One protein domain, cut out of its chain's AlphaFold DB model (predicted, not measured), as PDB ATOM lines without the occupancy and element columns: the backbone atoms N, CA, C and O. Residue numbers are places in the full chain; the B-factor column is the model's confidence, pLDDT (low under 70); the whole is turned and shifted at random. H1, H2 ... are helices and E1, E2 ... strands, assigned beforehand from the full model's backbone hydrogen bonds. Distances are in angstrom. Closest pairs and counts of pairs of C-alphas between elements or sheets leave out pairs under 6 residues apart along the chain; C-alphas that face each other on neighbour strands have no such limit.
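Overview. This is residues 7 to 133 of the 186 residues of an uncharacterized protein of Phytohabitans houttuyneae (UniProt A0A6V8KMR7). A small sheet of three strands, E1, E3 and E2, sits in the middle, with H5 packed over one face and the crossed helices H3, H4 and H6 on the other side. H1 packs on H4 at the end far from H5, and the short H2 packs on H3. The printed part has 127 residues, with six named helices and three named strands in the order H1 H2 H3 H4 E1 H5 E2 E3 H6; the sheet runs E1 E3 E2, mixed, and the class is mostly helix. The whole is compact, with a radius of gyration of the C-alphas of 13.8 A, and spans 44 by 30 by 25 A.

Arrangement. Start at H1, residues 7 to 16, which touches residues 46 to 50 alone of H4, residues 43 to 57; their closest C-alphas, Gly 13 and Leu 50, are 6.3 A apart. H2, residues 19 to 22, touches H3, residues 29 to 38, closest at C-alphas Leu 22 and Gln 32, 5.8 A. H3 and H4 form a helical hairpin, opposite ways at a tilt of 37 degrees, only just steep. Look next at E1, residues 66 to 68, parallel to E3, residues 107 to 110, where N 67 and O 108 are 2.9 A apart, within hydrogen-bond range. E3 forms an antiparallel hairpin with E2, residues 95 to 98, where N 96 and O 109 are 2.8 A apart. H5, residues 72 to 81, runs across the strands, at 73 degrees to E3 on the local plane; its closest C-alphas to E3 are Ala 74 and Val 109, 6.8 A. Three layers, helices on both faces of a sheet, are formed: H3 and H6, residues 118 to 133, on one face, H5 on the other. H6 touches H3 with residues 118 to 122 alone, about perpendicular at 76 degrees, closest at C-alphas Ser 34 and Asp 122, 5.6 A. H6 touches H4 with residues 125 to 130 alone, closest at C-alphas Cys 48 and Thr 126, 5.8 A. In H3, H4, H5 and H6 every O i to N i+4 pair is within hydrogen-bond range; in H1 4 of 6 are, and H2 is too short for such a pair.

Along the chain. Find C-alpha 7 at (8.841, 5.952, 21.176), where H1 begins. H4 is 20.8 A long, and H6 runs 22.2 A to C-alpha 133 at (12.416, -11.535, 18.178).

Size, cuts and confidence. The C-alphas of Gly 8 and Gly 82 are the two farthest apart, 44.1 A. The printed part has no cut; the link H5 to E2 is long, and no printed residue is under 70 in pLDDT.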
ATOM      1  N   SER A   7       8.163   4.800  20.568       86.38
ATOM      2  CA  SER A   7       8.841   5.952  21.176       86.38
ATOM      3  C   SER A   7       8.594   6.006  22.684       86.38
ATOM      4  O   SER A   7       9.523   6.233  23.457       86.38
ATOM      5  N   GLY A   8       7.358   5.733  23.115       84.69
ATOM      6  CA  GLY A   8       6.993   5.629  24.528       84.69
ATOM      7  C   GLY A   8       7.678   4.461  25.244       84.69
ATOM      8  O   GLY A   8       8.169   4.635  26.360       84.69
ATOM      9  N   ILE A   9       7.768   3.295  24.591       85.94
ATOM     10  CA  ILE A   9       8.493   2.125  25.122       85.94
ATOM     11  C   ILE A   9       9.972   2.466  25.328       85.94
ATOM     12  O   ILE A   9      10.521   2.209  26.398       85.94
ATOM     13  N   LEU A  10      10.608   3.083  24.328       87.56
ATOM     14  CA  LEU A  10      12.024   3.437  24.396       87.56
ATOM     15  C   LEU A  10      12.298   4.544  25.407       87.56
ATOM     16  O   LEU A  10      13.302   4.470  26.108       87.56
ATOM     17  N   GLY A  11      11.409   5.530  25.536       86.81
ATOM     18  CA  GLY A  11      11.527   6.574  26.553       86.81
ATOM     19  C   GLY A  11      11.662   5.986  27.959       86.81
ATOM     20  O   GLY A  11      12.624   6.291  28.656       86.81
ATOM     21  N   ARG A  12      10.764   5.063  28.326       84.12
ATOM     22  CA  ARG A  12      10.812   4.365  29.624       84.12
ATOM     23  C   ARG A  12      11.988   3.398  29.727       84.12
ATOM     24  O   ARG A  12      12.663   3.344  30.747       84.12
ATOM     25  N   GLY A  13      12.262   2.642  28.665       83.12
ATOM     26  CA  GLY A  13      13.357   1.675  28.656       83.12
ATOM     27  C   GLY A  13      14.736   2.313  28.807       83.12
ATOM     28  O   GLY A  13      15.606   1.739  29.456       83.12
ATOM     29  N   ARG A  14      14.936   3.524  28.278       85.38
ATOM     30  CA  ARG A  14      16.198   4.263  28.415       85.38
ATOM     31  C   ARG A  14      16.526   4.631  29.855       85.38
ATOM     32  O   ARG A  14      17.699   4.616  30.208       85.38
ATOM     33  N   GLU A  15      15.525   4.904  30.686       88.00
ATOM     34  CA  GLU A  15      15.731   5.174  32.118       88.00
ATOM     35  C   GLU A  15      16.275   3.949  32.868       88.00
ATOM     36  O   GLU A  15      16.878   4.089  33.927       88.00
ATOM     37  N   LEU A  16      16.109   2.751  32.297       89.69
ATOM     38  CA  LEU A  16      16.564   1.489  32.874       89.69
ATOM     39  C   LEU A  16      17.920   1.028  32.328       89.69
ATOM     40  O   LEU A  16      18.553   0.173  32.944       89.69
ATOM     41  N   LEU A  17      18.404   1.598  31.221       90.56
ATOM     42  CA  LEU A  17      19.712   1.293  30.624       90.56
ATOM     43  C   LEU A  17      20.839   2.071  31.335       90.56
ATOM     44  O   LEU A  17      21.614   2.797  30.714       90.56
ATOM     45  N   THR A  18      20.908   1.944  32.662       92.50
ATOM     46  CA  THR A  18      21.928   2.577  33.513       92.50
ATOM     47  C   THR A  18      23.115   1.642  33.741       92.50
ATOM     48  O   THR A  18      22.984   0.424  33.644       92.50
ATOM     49  N   SER A  19      24.279   2.191  34.103       89.94
ATOM     50  CA  SER A  19      25.458   1.378  34.445       89.94
ATOM     51  C   SER A  19      25.206   0.429  35.620       89.94
ATOM     52  O   SER A  19      25.713  -0.681  35.614       89.94
ATOM     53  N   GLU A  20      24.405   0.853  36.603       93.50
ATOM     54  CA  GLU A  20      24.019   0.028  37.754       93.50
ATOM     55  C   GLU A  20      23.177  -1.178  37.329       93.50
ATOM     56  O   GLU A  20      23.430  -2.295  37.763       93.50
ATOM     57  N   ASN A  21      22.209  -0.982  36.430       94.25
ATOM     58  CA  ASN A  21      21.397  -2.092  35.942       94.25
ATOM     59  C   ASN A  21      22.186  -3.026  35.020       94.25
ATOM     60  O   ASN A  21      21.896  -4.221  34.980       94.25
ATOM     61  N   LEU A  22      23.163  -2.499  34.279       94.38
ATOM     62  CA  LEU A  22      24.026  -3.293  33.404       94.38
ATOM     63  C   LEU A  22      25.012  -4.174  34.174       94.38
ATOM     64  O   LEU A  22      25.385  -5.219  33.646       94.38
ATOM     65  N   ASP A  23      25.400  -3.782  35.390       96.62
ATOM     66  CA  ASP A  23      26.246  -4.592  36.265       96.62
ATOM     67  C   ASP A  23      25.463  -5.820  36.763       96.62
ATOM     68  O   ASP A  23      24.723  -5.795  37.748       96.62
ATOM     69  N   ASP A  24      25.553  -6.907  35.999       97.12
ATOM     70  CA  ASP A  24      24.924  -8.188  36.292       97.12
ATOM     71  C   ASP A  24      25.906  -9.311  35.969       97.12
ATOM     72  O   ASP A  24      26.387  -9.430  34.842       97.12
ATOM     73  N   SER A  25      26.180 -10.178  36.944       97.12
ATOM     74  CA  SER A  25      27.137 -11.279  36.786       97.12
ATOM     75  C   SER A  25      26.722 -12.317  35.739       97.12
ATOM     76  O   SER A  25      27.533 -13.157  35.358       97.12
ATOM     77  N   ARG A  26      25.464 -12.296  35.281       97.88
ATOM     78  CA  ARG A  26      24.961 -13.153  34.194       97.88
ATOM     79  C   ARG A  26      25.193 -12.551  32.808       97.88
ATOM     80  O   ARG A  26      24.831 -13.167  31.809       97.88
ATOM     81  N   ILE A  27      25.755 -11.347  32.740       98.31
ATOM     82  CA  ILE A  27      26.097 -10.656  31.501       98.31
ATOM     83  C   ILE A  27      27.610 -10.476  31.488       98.31
ATOM     84  O   ILE A  27      28.169  -9.769  32.324       98.31
ATOM     85  N   ASP A  28      28.274 -11.102  30.523       97.69
ATOM     86  CA  ASP A  28      29.701 -10.916  30.288       97.69
ATOM     87  C   ASP A  28      30.055  -9.429  30.147       97.69
ATOM     88  O   ASP A  28      29.317  -8.661  29.528       97.69
ATOM     89  N   MET A  29      31.208  -9.016  30.674       96.62
ATOM     90  CA  MET A  29      31.638  -7.615  30.650       96.62
ATOM     91  C   MET A  29      31.657  -7.018  29.231       96.62
ATOM     92  O   MET A  29      31.259  -5.867  29.048       96.62
ATOM     93  N   ALA A  30      32.069  -7.779  28.211       97.06
ATOM     94  CA  ALA A  30      32.044  -7.304  26.827       97.06
ATOM     95  C   ALA A  30      30.606  -7.107  26.315       97.06
ATOM     96  O   ALA A  30      30.325  -6.142  25.599       97.06
ATOM     97  N   ALA A  31      29.677  -7.971  26.735       97.81
ATOM     98  CA  ALA A  31      28.259  -7.824  26.432       97.81
ATOM     99  C   ALA A  31      27.640  -6.620  27.160       97.81
ATOM    100  O   ALA A  31      26.920  -5.852  26.527       97.81
ATOM    101  N   GLN A  32      27.978  -6.375  28.432       98.00
ATOM    102  CA  GLN A  32      27.533  -5.174  29.156       98.00
ATOM    103  C   GLN A  32      27.961  -3.891  28.427       98.00
ATOM    104  O   GLN A  32      27.157  -2.982  28.220       98.00
ATOM    105  N   GLN A  33      29.217  -3.835  27.972       97.19
ATOM    106  CA  GLN A  33      29.736  -2.704  27.200       97.19
ATOM    107  C   GLN A  33      29.029  -2.545  25.848       97.19
ATOM    108  O   GLN A  33      28.776  -1.418  25.420       97.19
ATOM    109  N   SER A  34      28.702  -3.652  25.178       98.06
ATOM    110  CA  SER A  34      27.936  -3.631  23.932       98.06
ATOM    111  C   SER A  34      26.521  -3.096  24.142       98.06
ATOM    112  O   SER A  34      26.121  -2.150  23.468       98.06
ATOM    113  N   ILE A  35      25.798  -3.595  25.148       98.00
ATOM    114  CA  ILE A  35      24.462  -3.098  25.504       98.00
ATOM    115  C   ILE A  35      24.519  -1.596  25.824       98.00
ATOM    116  O   ILE A  35      23.672  -0.835  25.353       98.00
ATOM    117  N   ALA A  36      25.543  -1.142  26.555       97.12
ATOM    118  CA  ALA A  36      25.744   0.277  26.841       97.12
ATOM    119  C   ALA A  36      25.905   1.114  25.558       97.12
ATOM    120  O   ALA A  36      25.261   2.155  25.429       97.12
ATOM    121  N   ARG A  37      26.710   0.668  24.586       97.19
ATOM    122  CA  ARG A  37      26.863   1.369  23.295       97.19
ATOM    123  C   ARG A  37      25.574   1.354  22.480       97.19
ATOM    124  O   ARG A  37      25.142   2.404  22.010       97.19
ATOM    125  N   LEU A  38      24.926   0.196  22.369       97.50
ATOM    126  CA  LEU A  38      23.662   0.034  21.649       97.50
ATOM    127  C   LEU A  38      22.556   0.937  22.225       97.50
ATOM    128  O   LEU A  38      21.772   1.506  21.467       97.50
ATOM    129  N   SER A  39      22.541   1.159  23.546       96.44
ATOM    130  CA  SER A  39      21.591   2.067  24.210       96.44
ATOM    131  C   SER A  39      21.708   3.537  23.777       96.44
ATOM    132  O   SER A  39      20.763   4.309  23.947       96.44
ATOM    133  N   GLN A  40      22.856   3.927  23.217       95.06
ATOM    134  CA  GLN A  40      23.135   5.275  22.714       95.06
ATOM    135  C   GLN A  40      22.982   5.383  21.192       95.06
ATOM    136  O   GLN A  40      23.143   6.469  20.639       95.06
ATOM    137  N   GLY A  41      22.702   4.264  20.522       94.38
ATOM    138  CA  GLY A  41      22.596   4.178  19.074       94.38
ATOM    139  C   GLY A  41      21.223   4.572  18.534       94.38
ATOM    140  O   GLY A  41      20.432   5.259  19.183       94.38
ATOM    141  N   GLU A  42      20.935   4.097  17.328       94.69
ATOM    142  CA  GLU A  42      19.651   4.288  16.656       94.69
ATOM    143  C   GLU A  42      18.527   3.479  17.319       94.69
ATOM    144  O   GLU A  42      18.769   2.553  18.093       94.69
ATOM    145  N   THR A  43      17.274   3.773  16.960       93.06
ATOM    146  CA  THR A  43      16.068   3.086  17.468       93.06
ATOM    147  C   THR A  43      16.200   1.559  17.498       93.06
ATOM    148  O   THR A  43      15.788   0.919  18.461       93.06
ATOM    149  N   GLU A  44      16.793   0.956  16.464       93.25
ATOM    150  CA  GLU A  44      17.034  -0.491  16.406       93.25
ATOM    151  C   GLU A  44      17.943  -0.994  17.518       93.25
ATOM    152  O   GLU A  44      17.631  -1.961  18.210       93.25
ATOM    153  N   GLN A  45      19.061  -0.302  17.686       95.81
ATOM    154  CA  GLN A  45      20.086  -0.633  18.654       95.81
ATOM    155  C   GLN A  45      19.551  -0.414  20.069       95.81
ATOM    156  O   GLN A  45      19.772  -1.247  20.939       95.81
ATOM    157  N   GLN A  46      18.748   0.632  20.280       95.88
ATOM    158  CA  GLN A  46      18.088   0.885  21.559       95.88
ATOM    159  C   GLN A  46      17.083  -0.219  21.923       95.88
ATOM    160  O   GLN A  46      17.070  -0.672  23.066       95.88
ATOM    161  N   ILE A  47      16.273  -0.690  20.964       95.38
ATOM    162  CA  ILE A  47      15.365  -1.830  21.182       95.38
ATOM    163  C   ILE A  47      16.173  -3.092  21.504       95.38
ATOM    164  O   ILE A  47      15.817  -3.819  22.429       95.38
ATOM    165  N   CYS A  48      17.268  -3.339  20.778       96.75
ATOM    166  CA  CYS A  48      18.158  -4.474  21.020       96.75
ATOM    167  C   CYS A  48      18.778  -4.432  22.425       96.75
ATOM    168  O   CYS A  48      18.686  -5.406  23.171       96.75
ATOM    169  N   ALA A  49      19.337  -3.287  22.824       97.62
ATOM    170  CA  ALA A  49      19.903  -3.078  24.153       97.62
ATOM    171  C   ALA A  49      18.866  -3.342  25.250       97.62
ATOM    172  O   ALA A  49      19.137  -4.055  26.217       97.62
ATOM    173  N   LEU A  50      17.657  -2.803  25.067       97.00
ATOM    174  CA  LEU A  50      16.558  -3.012  25.993       97.00
ATOM    175  C   LEU A  50      16.157  -4.484  26.066       97.00
ATOM    176  O   LEU A  50      15.999  -5.002  27.168       97.00
ATOM    177  N   ALA A  51      16.023  -5.165  24.927       96.94
ATOM    178  CA  ALA A  51      15.711  -6.588  24.866       96.94
ATOM    179  C   ALA A  51      16.760  -7.421  25.614       96.94
ATOM    180  O   ALA A  51      16.404  -8.184  26.502       96.94
ATOM    181  N   LEU A  52      18.049  -7.236  25.329       97.94
ATOM    182  CA  LEU A  52      19.118  -7.997  25.980       97.94
ATOM    183  C   LEU A  52      19.126  -7.804  27.500       97.94
ATOM    184  O   LEU A  52      19.105  -8.788  28.240       97.94
ATOM    185  N   LEU A  53      19.109  -6.551  27.971       98.06
ATOM    186  CA  LEU A  53      19.133  -6.267  29.405       98.06
ATOM    187  C   LEU A  53      17.870  -6.785  30.099       98.06
ATOM    188  O   LEU A  53      17.958  -7.523  31.079       98.06
ATOM    189  N   SER A  54      16.691  -6.407  29.598       97.12
ATOM    190  CA  SER A  54      15.428  -6.801  30.226       97.12
ATOM    191  C   SER A  54      15.189  -8.304  30.153       97.12
ATOM    192  O   SER A  54      14.662  -8.862  31.106       97.12
ATOM    193  N   GLY A  55      15.649  -8.975  29.094       96.75
ATOM    194  CA  GLY A  55      15.608 -10.426  28.980       96.75
ATOM    195  C   GLY A  55      16.367 -11.097  30.118       96.75
ATOM    196  O   GLY A  55      15.800 -11.934  30.811       96.75
ATOM    197  N   VAL A  56      17.612 -10.689  30.386       97.50
ATOM    198  CA  VAL A  56      18.388 -11.257  31.504       97.50
ATOM    199  C   VAL A  56      17.773 -10.896  32.861       97.50
ATOM    200  O   VAL A  56      17.642 -11.743  33.749       97.50
ATOM    201  N   LYS A  57      17.337  -9.645  33.033       96.88
ATOM    202  CA  LYS A  57      16.732  -9.173  34.288       96.88
ATOM    203  C   LYS A  57      15.333  -9.738  34.556       96.88
ATOM    204  O   LYS A  57      14.900  -9.723  35.701       96.88
ATOM    205  N   ALA A  58      14.642 -10.252  33.540       94.19
ATOM    206  CA  ALA A  58      13.380 -10.975  33.690       94.19
ATOM    207  C   ALA A  58      13.571 -12.418  34.199       94.19
ATOM    208  O   ALA A  58      12.583 -13.125  34.407       94.19
ATOM    209  N   GLU A  59      14.820 -12.852  34.409       90.12
ATOM    210  CA  GLU A  59      15.184 -14.130  35.030       90.12
ATOM    211  C   GLU A  59      14.499 -15.324  34.346       90.12
ATOM    212  O   GLU A  59      14.737 -15.588  33.166       90.12
ATOM    213  N   SER A  60      13.622 -16.038  35.062       87.38
ATOM    214  CA  SER A  60      12.926 -17.228  34.568       87.38
ATOM    215  C   SER A  60      11.984 -16.979  33.391       87.38
ATOM    216  O   SER A  60      11.501 -17.940  32.795       87.38
ATOM    217  N   HIS A  61      11.725 -15.719  33.044       88.44
ATOM    218  CA  HIS A  61      10.795 -15.333  31.982       88.44
ATOM    219  C   HIS A  61      11.480 -14.791  30.715       88.44
ATOM    220  O   HIS A  61      10.789 -14.426  29.760       88.44
ATOM    221  N   GLY A  62      12.814 -14.710  30.698       93.81
ATOM    222  CA  GLY A  62      13.563 -14.111  29.595       93.81
ATOM    223  C   GLY A  62      14.787 -14.925  29.192       93.81
ATOM    224  O   GLY A  62      14.664 -15.961  28.541       93.81
ATOM    225  N   LEU A  63      15.967 -14.416  29.530       96.12
ATOM    226  CA  LEU A  63      17.266 -14.987  29.189       96.12
ATOM    227  C   LEU A  63      17.984 -15.433  30.464       96.12
ATOM    228  O   LEU A  63      18.016 -14.706  31.455       96.12
ATOM    229  N   ALA A  64      18.638 -16.591  30.422       96.38
ATOM    230  CA  ALA A  64      19.432 -17.068  31.551       96.38
ATOM    231  C   ALA A  64      20.735 -16.259  31.718       96.38
ATOM    232  O   ALA A  64      21.246 -16.124  32.829       96.38
ATOM    233  N   GLY A  65      21.253 -15.701  30.619       97.50
ATOM    234  CA  GLY A  65      22.446 -14.860  30.600       97.50
ATOM    235  C   GLY A  65      22.970 -14.601  29.189       97.50
ATOM    236  O   GLY A  65      22.389 -15.056  28.196       97.50
ATOM    237  N   ILE A  66      24.071 -13.852  29.120       98.31
ATOM    238  CA  ILE A  66      24.801 -13.518  27.894       98.31
ATOM    239  C   ILE A  66      26.284 -13.770  28.157       98.31
ATOM    240  O   ILE A  66      26.906 -13.032  28.921       98.31
ATOM    241  N   PHE A  67      26.856 -14.794  27.529       98.12
ATOM    242  CA  PHE A  67      28.202 -15.268  27.853       98.12
ATOM    243  C   PHE A  67      29.089 -15.423  26.620       98.12
ATOM    244  O   PHE A  67      28.608 -15.772  25.544       98.12
ATOM    245  N   GLY A  68      30.393 -15.204  26.785       97.81
ATOM    246  CA  GLY A  68      31.364 -15.622  25.777       97.81
ATOM    247  C   GLY A  68      31.565 -17.137  25.786       97.81
ATOM    248  O   GLY A  68      31.353 -17.795  26.811       97.81
ATOM    249  N   ASP A  69      31.993 -17.693  24.658       97.38
ATOM    250  CA  ASP A  69      32.286 -19.123  24.497       97.38
ATOM    251  C   ASP A  69      33.485 -19.626  25.321       97.38
ATOM    252  O   ASP A  69      33.669 -20.828  25.468       97.38
ATOM    253  N   ASP A  70      34.265 -18.736  25.926       96.94
ATOM    254  CA  ASP A  70      35.341 -19.057  26.870       96.94
ATOM    255  C   ASP A  70      34.885 -19.088  28.341       96.94
ATOM    256  O   ASP A  70      35.677 -19.377  29.242       96.94
ATOM    257  N   SER A  71      33.615 -18.785  28.613       97.31
ATOM    258  CA  SER A  71      33.063 -18.801  29.966       97.31
ATOM    259  C   SER A  71      32.746 -20.219  30.451       97.31
ATOM    260  O   SER A  71      32.396 -21.111  29.676       97.31
ATOM    261  N   THR A  72      32.762 -20.416  31.773       97.12
ATOM    262  CA  THR A  72      32.305 -21.673  32.392       97.12
ATOM    263  C   THR A  72      30.844 -21.974  32.055       97.12
ATOM    264  O   THR A  72      30.520 -23.112  31.746       97.12
ATOM    265  N   ALA A  73      29.977 -20.955  32.017       96.25
ATOM    266  CA  ALA A  73      28.571 -21.131  31.660       96.25
ATOM    267  C   ALA A  73      28.397 -21.674  30.228       96.25
ATOM    268  O   ALA A  73      27.608 -22.591  30.013       96.25
ATOM    269  N   ALA A  74      29.156 -21.162  29.253       97.31
ATOM    270  CA  ALA A  74      29.128 -21.692  27.891       97.31
ATOM    271  C   ALA A  74      29.678 -23.126  27.822       97.31
ATOM    272  O   ALA A  74      29.097 -23.971  27.142       97.31
ATOM    273  N   ALA A  75      30.747 -23.427  28.568       97.69
ATOM    274  CA  ALA A  75      31.290 -24.781  28.662       97.69
ATOM    275  C   ALA A  75      30.277 -25.783  29.249       97.69
ATOM    276  O   ALA A  75      30.118 -26.875  28.706       97.69
ATOM    277  N   ASP A  76      29.543 -25.398  30.295       97.12
ATOM    278  CA  ASP A  76      28.519 -26.243  30.920       97.12
ATOM    279  C   ASP A  76      27.352 -26.532  29.963       97.12
ATOM    280  O   ASP A  76      26.862 -27.662  29.891       97.12
ATOM    281  N   ILE A  77      26.920 -25.531  29.185       97.06
ATOM    282  CA  ILE A  77      25.891 -25.698  28.146       97.06
ATOM    283  C   ILE A  77      26.389 -26.636  27.039       97.06
ATOM    284  O   ILE A  77      25.661 -27.527  26.600       97.06
ATOM    285  N   ALA A  78      27.633 -26.460  26.593       97.38
ATOM    286  CA  ALA A  78      28.231 -27.287  25.550       97.38
ATOM    287  C   ALA A  78      28.369 -28.752  25.976       97.38
ATOM    288  O   ALA A  78      28.013 -29.650  25.210       97.38
ATOM    289  N   ALA A  79      28.775 -28.990  27.225       97.00
ATOM    290  CA  ALA A  79      28.866 -30.327  27.799       97.00
ATOM    291  C   ALA A  79      27.511 -31.054  27.782       97.00
ATOM    292  O   ALA A  79      27.452 -32.225  27.402       97.00
ATOM    293  N   GLN A  80      26.414 -30.363  28.115       96.44
ATOM    294  CA  GLN A  80      25.057 -30.929  28.040       96.44
ATOM    295  C   GLN A  80      24.648 -31.302  26.609       96.44
ATOM    296  O   GLN A  80      23.893 -32.250  26.402       96.44
ATOM    297  N   LEU A  81      25.151 -30.569  25.615       95.69
ATOM    298  CA  LEU A  81      24.872 -30.795  24.196       95.69
ATOM    299  C   LEU A  81      25.866 -31.753  23.521       95.69
ATOM    300  O   LEU A  81      25.717 -32.048  22.336       95.69
ATOM    301  N   GLY A  82      26.866 -32.258  24.253       96.56
ATOM    302  CA  GLY A  82      27.892 -33.146  23.709       96.56
ATOM    303  C   GLY A  82      28.799 -32.463  22.680       96.56
ATOM    304  O   GLY A  82      29.196 -33.094  21.700       96.56
ATOM    305  N   THR A  83      29.096 -31.177  22.876       97.31
ATOM    306  CA  THR A  83      29.970 -30.376  22.010       97.31
ATOM    307  C   THR A  83      30.940 -29.522  22.833       97.31
ATOM    308  O   THR A  83      30.872 -29.502  24.061       97.31
ATOM    309  N   ASP A  84      31.842 -28.816  22.156       96.25
ATOM    310  CA  ASP A  84      32.721 -27.818  22.767       96.25
ATOM    311  C   ASP A  84      32.051 -26.437  22.740       96.25
ATOM    312  O   ASP A  84      31.218 -26.158  21.877       96.25
ATOM    313  N   ALA A  85      32.427 -25.537  23.652       95.62
ATOM    314  CA  ALA A  85      31.788 -24.222  23.770       95.62
ATOM    315  C   ALA A  85      31.855 -23.385  22.480       95.62
ATOM    316  O   ALA A  85      30.863 -22.773  22.090       95.62
ATOM    317  N   SER A  86      32.969 -23.447  21.746       93.62
ATOM    318  CA  SER A  86      33.105 -22.802  20.431       93.62
ATOM    319  C   SER A  86      32.214 -23.428  19.349       93.62
ATOM    320  O   SER A  86      31.883 -22.771  18.360       93.62
ATOM    321  N   GLY A  87      31.807 -24.688  19.539       96.50
ATOM    322  CA  GLY A  87      30.877 -25.427  18.688       96.50
ATOM    323  C   GLY A  87      29.409 -25.070  18.918       96.50
ATOM    324  O   GLY A  87      28.573 -25.406  18.080       96.50
ATOM    325  N   LEU A  88      29.085 -24.348  20.000       96.88
ATOM    326  CA  LEU A  88      27.741 -23.808  20.222       96.88
ATOM    327  C   LEU A  88      27.363 -22.780  19.157       96.88
ATOM    328  O   LEU A  88      26.203 -22.697  18.756       96.88
ATOM    329  N   ILE A  89      28.338 -21.991  18.702       97.44
ATOM    330  CA  ILE A  89      28.121 -20.877  17.785       97.44
ATOM    331  C   ILE A  89      28.367 -21.364  16.352       97.44
ATOM    332  O   ILE A  89      29.481 -21.803  16.043       97.44
ATOM    333  N   PRO A  90      27.385 -21.245  15.438       95.38
ATOM    334  CA  PRO A  90      27.584 -21.577  14.031       95.38
ATOM    335  C   PRO A  90      28.810 -20.871  13.437       95.38
ATOM    336  O   PRO A  90      29.103 -19.723  13.764       95.38
ATOM    337  N   SER A  91      29.509 -21.526  12.508       93.88
ATOM    338  CA  SER A  91      30.780 -21.015  11.960       93.88
ATOM    339  C   SER A  91      30.671 -19.675  11.220       93.88
ATOM    340  O   SER A  91      31.676 -18.995  11.056       93.88
ATOM    341  N   GLN A  92      29.470 -19.303  10.768       93.44
ATOM    342  CA  GLN A  92      29.184 -18.038  10.079       93.44
ATOM    343  C   GLN A  92      28.599 -16.964  11.007       93.44
ATOM    344  O   GLN A  92      28.192 -15.908  10.534       93.44
ATOM    345  N   ALA A  93      28.507 -17.245  12.308       95.94
ATOM    346  CA  ALA A  93      27.915 -16.359  13.295       95.94
ATOM    347  C   ALA A  93      28.916 -16.015  14.405       95.94
ATOM    348  O   ALA A  93      29.826 -16.784  14.736       95.94
ATOM    349  N   ASP A  94      28.690 -14.848  15.001       97.31
ATOM    350  CA  ASP A  94      29.436 -14.353  16.161       97.31
ATOM    351  C   ASP A  94      28.647 -14.454  17.455       97.31
ATOM    352  O   ASP A  94      29.209 -14.346  18.536       97.31
ATOM    353  N   VAL A  95      27.344 -14.684  17.350       97.88
ATOM    354  CA  VAL A  95      26.465 -14.892  18.486       97.88
ATOM    355  C   VAL A  95      25.365 -15.863  18.090       97.88
ATOM    356  O   VAL A  95      24.963 -15.935  16.928       97.88
ATOM    357  N   THR A  96      24.868 -16.618  19.055       97.38
ATOM    358  CA  THR A  96      23.694 -17.460  18.887       97.38
ATOM    359  C   THR A  96      22.851 -17.482  20.156       97.38
ATOM    360  O   THR A  96      23.296 -17.072  21.231       97.38
ATOM    361  N   LEU A  97      21.629 -17.983  20.023       96.81
ATOM    362  CA  LEU A  97      20.753 -18.283  21.141       96.81
ATOM    363  C   LEU A  97      20.698 -19.801  21.329       96.81
ATOM    364  O   LEU A  97      20.250 -20.527  20.444       96.81
ATOM    365  N   VAL A  98      21.109 -20.277  22.500       96.00
ATOM    366  CA  VAL A  98      21.112 -21.702  22.848       96.00
ATOM    367  C   VAL A  98      20.113 -21.945  23.966       96.00
ATOM    368  O   VAL A  98      20.069 -21.203  24.939       96.00
ATOM    369  N   THR A  99      19.294 -22.988  23.851       94.69
ATOM    370  CA  THR A  99      18.460 -23.467  24.965       94.69
ATOM    371  C   THR A  99      19.035 -24.804  25.439       94.69
ATOM    372  O   THR A  99      18.986 -25.761  24.663       94.69
ATOM    373  N   PRO A 100      19.627 -24.878  26.645       90.12
ATOM    374  CA  PRO A 100      20.156 -26.134  27.179       90.12
ATOM    375  C   PRO A 100      19.038 -27.181  27.326       90.12
ATOM    376  O   PRO A 100      17.918 -26.792  27.650       90.12
ATOM    377  N   PRO A 101      19.294 -28.489  27.132       89.75
ATOM    378  CA  PRO A 101      18.254 -29.524  27.212       89.75
ATOM    379  C   PRO A 101      17.496 -29.550  28.546       89.75
ATOM    380  O   PRO A 101      16.291 -29.797  28.564       89.75
ATOM    381  N   ASP A 102      18.193 -29.246  29.642       88.94
ATOM    382  CA  ASP A 102      17.646 -29.261  31.002       88.94
ATOM    383  C   ASP A 102      17.057 -27.902  31.432       88.94
ATOM    384  O   ASP A 102      16.710 -27.704  32.597       88.94
ATOM    385  N   SER A 103      16.935 -26.944  30.506       87.81
ATOM    386  CA  SER A 103      16.415 -25.598  30.759       87.81
ATOM    387  C   SER A 103      15.370 -25.206  29.716       87.81
ATOM    388  O   SER A 103      15.521 -25.449  28.525       87.81
ATOM    389  N   SER A 104      14.308 -24.523  30.142       87.44
ATOM    390  CA  SER A 104      13.375 -23.854  29.225       87.44
ATOM    391  C   SER A 104      13.825 -22.440  28.845       87.44
ATOM    392  O   SER A 104      13.234 -21.825  27.956       87.44
ATOM    393  N   ILE A 105      14.856 -21.918  29.513       92.25
ATOM    394  CA  ILE A 105      15.284 -20.526  29.405       92.25
ATOM    395  C   ILE A 105      16.489 -20.451  28.458       92.25
ATOM    396  O   ILE A 105      17.522 -21.080  28.722       92.25
ATOM    397  N   PRO A 106      16.388 -19.698  27.353       95.19
ATOM    398  CA  PRO A 106      17.487 -19.543  26.418       95.19
ATOM    399  C   PRO A 106      18.630 -18.690  26.991       95.19
ATOM    400  O   PRO A 106      18.439 -17.818  27.835       95.19
ATOM    401  N   THR A 107      19.834 -18.930  26.487       97.00
ATOM    402  CA  THR A 107      21.074 -18.220  26.813       97.00
ATOM    403  C   THR A 107      21.680 -17.674  25.532       97.00
ATOM    404  O   THR A 107      21.712 -18.369  24.516       97.00
ATOM    405  N   VAL A 108      22.174 -16.441  25.565       98.00
ATOM    406  CA  VAL A 108      22.931 -15.878  24.447       98.00
ATOM    407  C   VAL A 108      24.397 -16.260  24.621       98.00
ATOM    408  O   VAL A 108      24.981 -15.999  25.672       98.00
ATOM    409  N   VAL A 109      24.999 -16.864  23.600       98.19
ATOM    410  CA  VAL A 109      26.424 -17.216  23.595       98.19
ATOM    411  C   VAL A 109      27.101 -16.513  22.429       98.19
ATOM    412  O   VAL A 109      26.617 -16.614  21.301       98.19
ATOM    413  N   PHE A 110      28.193 -15.792  22.684       98.06
ATOM    414  CA  PHE A 110      28.959 -15.088  21.656       98.06
ATOM    415  C   PHE A 110      30.415 -15.542  21.593       98.06
ATOM    416  O   PHE A 110      30.980 -16.079  22.541       98.06
ATOM    417  N   ARG A 111      31.016 -15.325  20.431       97.25
ATOM    418  CA  ARG A 111      32.362 -15.759  20.092       97.25
ATOM    419  C   ARG A 111      33.367 -14.838  20.779       97.25
ATOM    420  O   ARG A 111      33.316 -13.628  20.565       97.25
ATOM    421  N   SER A 112      34.272 -15.376  21.589       94.50
ATOM    422  CA  SER A 112      35.242 -14.568  22.339       94.50
ATOM    423  C   SER A 112      36.111 -13.686  21.431       94.50
ATOM    424  O   SER A 112      36.376 -12.542  21.793       94.50
ATOM    425  N   GLU A 113      36.440 -14.119  20.208       93.06
ATOM    426  CA  GLU A 113      37.175 -13.291  19.234       93.06
ATOM    427  C   GLU A 113      36.378 -12.081  18.715       93.06
ATOM    428  O   GLU A 113      36.953 -11.158  18.139       93.06
ATOM    429  N   ALA A 114      35.052 -12.056  18.885       92.62
ATOM    430  CA  ALA A 114      34.248 -10.880  18.556       92.62
ATOM    431  C   ALA A 114      34.399  -9.764  19.606       92.62
ATOM    432  O   ALA A 114      34.054  -8.623  19.312       92.62
ATOM    433  N   ARG A 115      34.945 -10.043  20.803       90.69
ATOM    434  CA  ARG A 115      35.167  -9.020  21.845       90.69
ATOM    435  C   ARG A 115      36.170  -7.950  21.426       90.69
ATOM    436  O   ARG A 115      36.019  -6.796  21.821       90.69
ATOM    437  N   ASP A 116      37.170  -8.336  20.638       88.94
ATOM    438  CA  ASP A 116      38.254  -7.446  20.209       88.94
ATOM    439  C   ASP A 116      37.800  -6.438  19.138       88.94
ATOM    440  O   ASP A 116      38.455  -5.418  18.922       88.94
ATOM    441  N   ASP A 117      36.656  -6.692  18.495       93.31
ATOM    442  CA  ASP A 117      36.003  -5.779  17.561       93.31
ATOM    443  C   ASP A 117      34.603  -5.430  18.073       93.31
ATOM    444  O   ASP A 117      33.610  -6.114  17.814       93.31
ATOM    445  N   THR A 118      34.512  -4.305  18.780       91.38
ATOM    446  CA  THR A 118      33.249  -3.842  19.361       91.38
ATOM    447  C   THR A 118      32.140  -3.685  18.325       91.38
ATOM    448  O   THR A 118      30.983  -3.941  18.639       91.38
ATOM    449  N   SER A 119      32.470  -3.288  17.091       94.19
ATOM    450  CA  SER A 119      31.468  -3.072  16.042       94.19
ATOM    451  C   SER A 119      30.875  -4.386  15.536       94.19
ATOM    452  O   SER A 119      29.671  -4.473  15.285       94.19
ATOM    453  N   ARG A 120      31.708  -5.428  15.465       95.56
ATOM    454  CA  ARG A 120      31.304  -6.788  15.113       95.56
ATOM    455  C   ARG A 120      30.338  -7.356  16.146       95.56
ATOM    456  O   ARG A 120      29.280  -7.848  15.766       95.56
ATOM    457  N   LEU A 121      30.654  -7.234  17.437       95.94
ATOM    458  CA  LEU A 121      29.785  -7.735  18.505       95.94
ATOM    459  C   LEU A 121      28.450  -6.968  18.582       95.94
ATOM    460  O   LEU A 121      27.391  -7.590  18.673       95.94
ATOM    461  N   ASP A 122      28.481  -5.636  18.464       97.50
ATOM    462  CA  ASP A 122      27.276  -4.791  18.450       97.50
ATOM    463  C   ASP A 122      26.349  -5.161  17.270       97.50
ATOM    464  O   ASP A 122      25.127  -5.283  17.426       97.50
ATOM    465  N   SER A 123      26.932  -5.391  16.086       97.00
ATOM    466  CA  SER A 123      26.202  -5.863  14.905       97.00
ATOM    467  C   SER A 123      25.627  -7.262  15.116       97.00
ATOM    468  O   SER A 123      24.468  -7.494  14.783       97.00
ATOM    469  N   ALA A 124      26.407  -8.186  15.677       97.38
ATOM    470  CA  ALA A 124      25.988  -9.563  15.912       97.38
ATOM    471  C   ALA A 124      24.776  -9.637  16.849       97.38
ATOM    472  O   ALA A 124      23.794 -10.309  16.536       97.38
ATOM    473  N   PHE A 125      24.798  -8.892  17.959       97.94
ATOM    474  CA  PHE A 125      23.659  -8.809  18.872       97.94
ATOM    475  C   PHE A 125      22.418  -8.206  18.217       97.94
ATOM    476  O   PHE A 125      21.319  -8.732  18.389       97.94
ATOM    477  N   THR A 126      22.587  -7.131  17.445       96.88
ATOM    478  CA  THR A 126      21.475  -6.494  16.727       96.88
ATOM    479  C   THR A 126      20.818  -7.471  15.752       96.88
ATOM    480  O   THR A 126      19.598  -7.632  15.788       96.88
ATOM    481  N   THR A 127      21.619  -8.192  14.958       95.81
ATOM    482  CA  THR A 127      21.127  -9.233  14.043       95.81
ATOM    483  C   THR A 127      20.408 -10.346  14.798       95.81
ATOM    484  O   THR A 127      19.264 -10.659  14.475       95.81
ATOM    485  N   LEU A 128      21.029 -10.905  15.846       96.44
ATOM    486  CA  LEU A 128      20.440 -11.997  16.622       96.44
ATOM    487  C   LEU A 128      19.070 -11.629  17.178       96.44
ATOM    488  O   LEU A 128      18.131 -12.413  17.053       96.44
ATOM    489  N   ILE A 129      18.963 -10.466  17.818       95.50
ATOM    490  CA  ILE A 129      17.716 -10.028  18.442       95.50
ATOM    491  C   ILE A 129      16.662  -9.709  17.381       95.50
ATOM    492  O   ILE A 129      15.501 -10.085  17.554       95.50
ATOM    493  N   GLY A 130      17.053  -9.086  16.265       91.38
ATOM    494  CA  GLY A 130      16.157  -8.838  15.137       91.38
ATOM    495  C   GLY A 130      15.567 -10.126  14.552       91.38
ATOM    496  O   GLY A 130      14.357 -10.210  14.343       91.38
ATOM    497  N   GLU A 131      16.394 -11.152  14.348       91.56
ATOM    498  CA  GLU A 131      15.973 -12.442  13.783       91.56
ATOM    499  C   GLU A 131      15.223 -13.322  14.794       91.56
ATOM    500  O   GLU A 131      14.253 -14.000  14.450       91.56
ATOM    501  N   SER A 132      15.638 -13.290  16.063       89.88
ATOM    502  CA  SER A 132      15.069 -14.130  17.124       89.88
ATOM    503  C   SER A 132      13.819 -13.533  17.762       89.88
ATOM    504  O   SER A 132      13.137 -14.239  18.504       89.88
ATOM    505  N   GLY A 133      13.491 -12.264  17.496       83.94
ATOM    506  CA  GLY A 133      12.416 -11.535  18.178       83.94
ATOM    507  C   GLY A 133      11.060 -12.246  18.142       83.94
ATOM    508  O   GLY A 133      10.388 -12.324  19.166       83.94
TER     509      GLY A 133